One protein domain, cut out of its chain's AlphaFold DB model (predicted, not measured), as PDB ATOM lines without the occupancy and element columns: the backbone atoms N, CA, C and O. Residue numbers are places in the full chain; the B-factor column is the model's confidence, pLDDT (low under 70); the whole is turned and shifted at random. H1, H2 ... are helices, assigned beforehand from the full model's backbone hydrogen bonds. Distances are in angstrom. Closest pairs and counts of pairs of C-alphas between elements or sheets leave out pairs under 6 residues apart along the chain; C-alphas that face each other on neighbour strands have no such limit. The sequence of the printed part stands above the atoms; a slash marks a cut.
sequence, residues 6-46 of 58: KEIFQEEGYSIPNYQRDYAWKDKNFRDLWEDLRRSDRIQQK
ATOM      1  N   LYS A   6      -6.719  29.088  63.472       84.00
ATOM      2  CA  LYS A   6      -5.776  29.018  64.587       84.00
ATOM      3  C   LYS A   6      -5.757  27.620  65.216       84.00
ATOM      4  O   LYS A   6      -4.681  27.066  65.384       84.00
ATOM      5  N   GLU A   7      -6.922  27.031  65.479       84.38
ATOM      6  CA  GLU A   7      -7.039  25.663  66.016       84.38
ATOM      7  C   GLU A   7      -6.494  24.601  65.054       84.38
ATOM      8  O   GLU A   7      -5.974  23.571  65.484       84.38
ATOM      9  N   ILE A   8      -6.613  24.838  63.746       83.06
ATOM     10  CA  ILE A   8      -6.069  23.942  62.723       83.06
ATOM     11  C   ILE A   8      -4.540  23.954  62.772       83.06
ATOM     12  O   ILE A   8      -3.948  22.888  62.784       83.06
ATOM     13  N   PHE A   9      -3.892  25.116  62.867       80.06
ATOM     14  CA  PHE A   9      -2.424  25.209  62.840       80.06
ATOM     15  C   PHE A   9      -1.723  25.010  64.195       80.06
ATOM     16  O   PHE A   9      -0.497  25.028  64.247       80.06
ATOM     17  N   GLN A  10      -2.470  24.839  65.289       77.50
ATOM     18  CA  GLN A  10      -1.910  24.639  66.633       77.50
ATOM     19  C   GLN A  10      -1.609  23.175  66.986       77.50
ATOM     20  O   GLN A  10      -0.936  22.930  67.983       77.50
ATOM     21  N   GLU A  11      -2.090  22.205  66.207       67.81
ATOM     22  CA  GLU A  11      -1.770  20.790  66.421       67.81
ATOM     23  C   GLU A  11      -0.483  20.393  65.685       67.81
ATOM     24  O   GLU A  11      -0.308  20.694  64.501       67.81
ATOM     25  N   GLU A  12       0.402  19.670  66.373       69.12
ATOM     26  CA  GLU A  12       1.523  18.977  65.739       69.12
ATOM     27  C   GLU A  12       1.002  17.757  64.961       69.12
ATOM     28  O   GLU A  12       0.201  16.984  65.485       69.12
ATOM     29  N   GLY A  13       1.446  17.564  63.712       73.00
ATOM     30  CA  GLY A  13       1.142  16.337  62.952       73.00
ATOM     31  C   GLY A  13       0.678  16.512  61.506       73.00
ATOM     32  O   GLY A  13       0.398  15.519  60.835       73.00
ATOM     33  N   TYR A  14       0.617  17.734  60.975       80.44
ATOM     34  CA  TYR A  14       0.302  17.928  59.559       80.44
ATOM     35  C   TYR A  14       1.518  17.620  58.687       80.44
ATOM     36  O   TYR A  14       2.504  18.352  58.679       80.44
ATOM     37  N   SER A  15       1.431  16.531  57.925       84.44
ATOM     38  CA  SER A  15       2.425  16.167  56.920       84.44
ATOM     39  C   SER A  15       1.816  16.280  55.532       84.44
ATOM     40  O   SER A  15       0.755  15.721  55.259       84.44
ATOM     41  N   ILE A  16       2.501  16.999  54.645       87.31
ATOM     42  CA  ILE A  16       2.124  17.070  53.235       87.31
ATOM     43  C   ILE A  16       2.652  15.808  52.535       87.31
ATOM     44  O   ILE A  16       3.876  15.596  52.528       87.31
ATOM     45  N   PRO A  17       1.778  14.986  51.915       91.50
ATOM     46  CA  PRO A  17       2.203  13.821  51.149       91.50
ATOM     47  C   PRO A  17       3.199  14.197  50.051       91.50
ATOM     48  O   PRO A  17       3.071  15.250  49.431       91.50
ATOM     49  N   ASN A  18       4.176  13.329  49.769       91.31
ATOM     50  CA  ASN A  18       5.266  13.648  48.834       91.31
ATOM     51  C   ASN A  18       4.759  14.093  47.453       91.31
ATOM     52  O   ASN A  18       5.238  15.088  46.926       91.31
ATOM     53  N   TYR A  19       3.730  13.425  46.925       92.50
ATOM     54  CA  TYR A  19       3.128  13.758  45.630       92.50
ATOM     55  C   TYR A  19       2.395  15.112  45.609       92.50
ATOM     56  O   TYR A  19       2.075  15.617  44.540       92.50
ATOM     57  N   GLN A  20       2.091  15.701  46.772       93.00
ATOM     58  CA  GLN A  20       1.470  17.026  46.874       93.00
ATOM     59  C   GLN A  20       2.500  18.160  46.929       93.00
ATOM     60  O   GLN A  20       2.146  19.314  46.701       93.00
ATOM     61  N   ARG A  21       3.772  17.860  47.219       89.06
ATOM     62  CA  ARG A  21       4.813  18.887  47.390       89.06
ATOM     63  C   ARG A  21       5.120  19.631  46.096       89.06
ATOM     64  O   ARG A  21       5.392  20.825  46.141       89.06
ATOM     65  N   ASP A  22       4.991  18.962  44.956       91.88
ATOM     66  CA  ASP A  22       5.228  19.569  43.643       91.88
ATOM     67  C   ASP A  22       4.158  20.606  43.256       91.88
ATOM     68  O   ASP A  22       4.399  21.448  42.391       91.88
ATOM     69  N   TYR A  23       3.004  20.601  43.936       89.62
ATOM     70  CA  TYR A  23       1.963  21.628  43.801       89.62
ATOM     71  C   TYR A  23       2.188  22.845  44.705       89.62
ATOM     72  O   TYR A  23       1.366  23.766  44.703       89.62
ATOM     73  N   ALA A  24       3.274  22.874  45.485       91.94
ATOM     74  CA  ALA A  24       3.593  24.023  46.313       91.94
ATOM     75  C   ALA A  24       3.715  25.285  45.452       91.94
ATOM     76  O   ALA A  24       4.369  25.307  44.403       91.94
ATOM     77  N   TRP A  25       3.064  26.351  45.913       93.62
ATOM     78  CA  TRP A  25       3.147  27.648  45.266       93.62
ATOM     79  C   TRP A  25       4.587  28.142  45.204       93.62
ATOM     80  O   TRP A  25       5.363  28.001  46.147       93.62
ATOM     81  N   LYS A  26       4.912  28.764  44.074       93.25
ATOM     82  CA  LYS A  26       6.166  29.477  43.837       93.25
ATOM     83  C   LYS A  26       5.893  30.979  43.855       93.25
ATOM     84  O   LYS A  26       4.739  31.409  43.806       93.25
ATOM     85  N   ASP A  27       6.944  31.789  43.832       95.88
ATOM     86  CA  ASP A  27       6.851  33.257  43.906       95.88
ATOM     87  C   ASP A  27       5.850  33.871  42.919       95.88
ATOM     88  O   ASP A  27       5.147  34.828  43.248       95.88
ATOM     89  N   LYS A  28       5.756  33.309  41.707       95.06
ATOM     90  CA  LYS A  28       4.802  33.760  40.690       95.06
ATOM     91  C   LYS A  28       3.354  33.625  41.172       95.06
ATOM     92  O   LYS A  28       2.592  34.571  41.029       95.06
ATOM     93  N   ASN A  29       2.990  32.495  41.780       95.50
ATOM     94  CA  ASN A  29       1.624  32.246  42.241       95.50
ATOM     95  C   ASN A  29       1.193  33.268  43.297       95.50
ATOM     96  O   ASN A  29       0.063  33.744  43.269       95.50
ATOM     97  N   PHE A  30       2.109  33.637  44.198       94.56
ATOM     98  CA  PHE A  30       1.825  34.632  45.229       94.56
ATOM     99  C   PHE A  30       1.626  36.035  44.640       94.56
ATOM    100  O   PHE A  30       0.714  36.756  45.041       94.56
ATOM    101  N   ARG A  31       2.453  36.420  43.658       95.44
ATOM    102  CA  ARG A  31       2.317  37.704  42.951       95.44
ATOM    103  C   ARG A  31       1.017  37.779  42.154       95.44
ATOM    104  O   ARG A  31       0.326  38.789  42.245       95.44
ATOM    105  N   ASP A  32       0.683  36.714  41.430       95.62
ATOM    106  CA  ASP A  32      -0.550  36.624  40.645       95.62
ATOM    107  C   ASP A  32      -1.779  36.746  41.565       95.62
ATOM    108  O   ASP A  32      -2.648  37.584  41.323       95.62
ATOM    109  N   LEU A  33      -1.791  36.022  42.695       94.25
ATOM    110  CA  LEU A  33      -2.854  36.139  43.699       94.25
ATOM    111  C   LEU A  33      -3.000  37.576  44.219       94.25
ATOM    112  O   LEU A  33      -4.116  38.083  44.351       94.25
ATOM    113  N   TRP A  34      -1.891  38.239  44.548       94.12
ATOM    114  CA  TRP A  34      -1.931  39.596  45.090       94.12
ATOM    115  C   TRP A  34      -2.507  40.608  44.091       94.12
ATOM    116  O   TRP A  34      -3.310  41.470  44.462       94.12
ATOM    117  N   GLU A  35      -2.148  40.488  42.813       93.81
ATOM    118  CA  GLU A  35      -2.710  41.322  41.750       93.81
ATOM    119  C   GLU A  35      -4.205  41.054  41.531       93.81
ATOM    120  O   GLU A  35      -4.972  42.009  41.359       93.81
ATOM    121  N   ASP A  36      -4.644  39.795  41.612       92.06
ATOM    122  CA  ASP A  36      -6.059  39.420  41.510       92.06
ATOM    123  C   ASP A  36      -6.892  40.011  42.654       92.06
ATOM    124  O   ASP A  36      -7.965  40.579  42.420       92.06
ATOM    125  N   LEU A  37      -6.377  39.972  43.886       91.38
ATOM    126  CA  LEU A  37      -7.020  40.589  45.049       91.38
ATOM    127  C   LEU A  37      -7.113  42.109  44.894       91.38
ATOM    128  O   LEU A  37      -8.193  42.689  45.021       91.38
ATOM    129  N   ARG A  38      -6.000  42.765  44.542       90.50
ATOM    130  CA  ARG A  38      -5.963  44.216  44.320       90.50
ATOM    131  C   ARG A  38      -6.898  44.635  43.191       90.50
ATOM    132  O   ARG A  38      -7.501  45.707  43.232       90.50
ATOM    133  N   ARG A  39      -7.021  43.813  42.151       83.81
ATOM    134  CA  ARG A  39      -7.961  44.047  41.056       83.81
ATOM    135  C   ARG A  39      -9.403  43.899  41.517       83.81
ATOM    136  O   ARG A  39     -10.202  44.756  41.159       83.81
ATOM    137  N   SER A  40      -9.709  42.876  42.304       84.56
ATOM    138  CA  SER A  40     -11.050  42.624  42.838       84.56
ATOM    139  C   SER A  40     -11.529  43.778  43.721       84.56
ATOM    140  O   SER A  40     -12.624  44.292  43.505       84.56
ATOM    141  N   ASP A  41     -10.668  44.280  44.610       81.88
ATOM    142  CA  ASP A  41     -10.960  45.457  45.436       81.88
ATOM    143  C   ASP A  41     -11.242  46.709  44.582       81.88
ATOM    144  O   ASP A  41     -12.258  47.387  44.745       81.88
ATOM    145  N   ARG A  42     -10.412  46.972  43.560       77.31
ATOM    146  CA  ARG A  42     -10.638  48.088  42.621       77.31
ATOM    147  C   ARG A  42     -11.935  47.951  41.817       77.31
ATOM    148  O   ARG A  42     -12.516  48.972  41.454       77.31
ATOM    149  N   ILE A  43     -12.360  46.731  41.479       70.88
ATOM    150  CA  ILE A  43     -13.621  46.474  40.763       70.88
ATOM    151  C   ILE A  43     -14.808  46.761  41.679       70.88
ATOM    152  O   ILE A  43     -15.742  47.441  41.257       70.88
ATOM    153  N   GLN A  44     -14.748  46.300  42.929       72.38
ATOM    154  CA  GLN A  44     -15.776  46.574  43.928       72.38
ATOM    155  C   GLN A  44     -15.964  48.084  44.137       72.38
ATOM    156  O   GLN A  44     -17.094  48.557  44.214       72.38
ATOM    157  N   GLN A  45     -14.872  48.855  44.136       66.75
ATOM    158  CA  GLN A  45     -14.923  50.313  44.269       66.75
ATOM    159  C   GLN A  45     -15.477  51.050  43.031       66.75
ATOM    160  O   GLN A  45     -15.956  52.172  43.161       66.75
ATOM    161  N   LYS A  46     -15.415  50.462  41.825       62.25
ATOM    162  CA  LYS A  46     -15.755  51.147  40.558       62.25
ATOM    163  C   LYS A  46     -17.143  50.838  39.992       62.25
ATOM    164  O   LYS A  46     -17.492  51.382  38.947       62.25
TER     165      LYS A  46
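This is residues 6 to 46 of the 58 residues of the protein "DUF262 domain-containing protein" of Helicobacter pylori (UniProt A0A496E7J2). One long straight helix, H3, makes one arm of an open hook; from its first residue the chain leads through little H2 at the bend, and the stretch of residues 10 to 17 makes the other arm, with little H1 at its far end. No helix packs on another. The printed part has 41 residues with three named helices, in the order H1, H2, H3, and no named strand: all helix. It is extended, with a radius of gyration of the C-alphas of 15.8 A, and flat, spanning 45 by 26 by 12 A.

Find C-alpha 27 at (6.851, 33.257, 43.906); from there H3, residues 27 to 46, runs 29.0 A to C-alpha 46 at (-15.755, 51.147, 40.558). Before it look for H2, residues 18 to 21, and for H1, residues 6 to 9, which begins at (-5.776, 29.018, 64.587).

H3 is apart from H2 and from H1, and H1 and H2 are apart too. In H3 every O i to N i+4 pair is within hydrogen-bond range; H1 and H2 are too short for such a pair.

The C-alphas of Gly 13 and Lys 46, the two farthest apart, are 44.7 A apart. The printed part has no cut. The link from H2 to H3 is tight, and that from H1 to H2 is short. Look for pLDDT under 70 at residues 11 to 12 and 45 to 46.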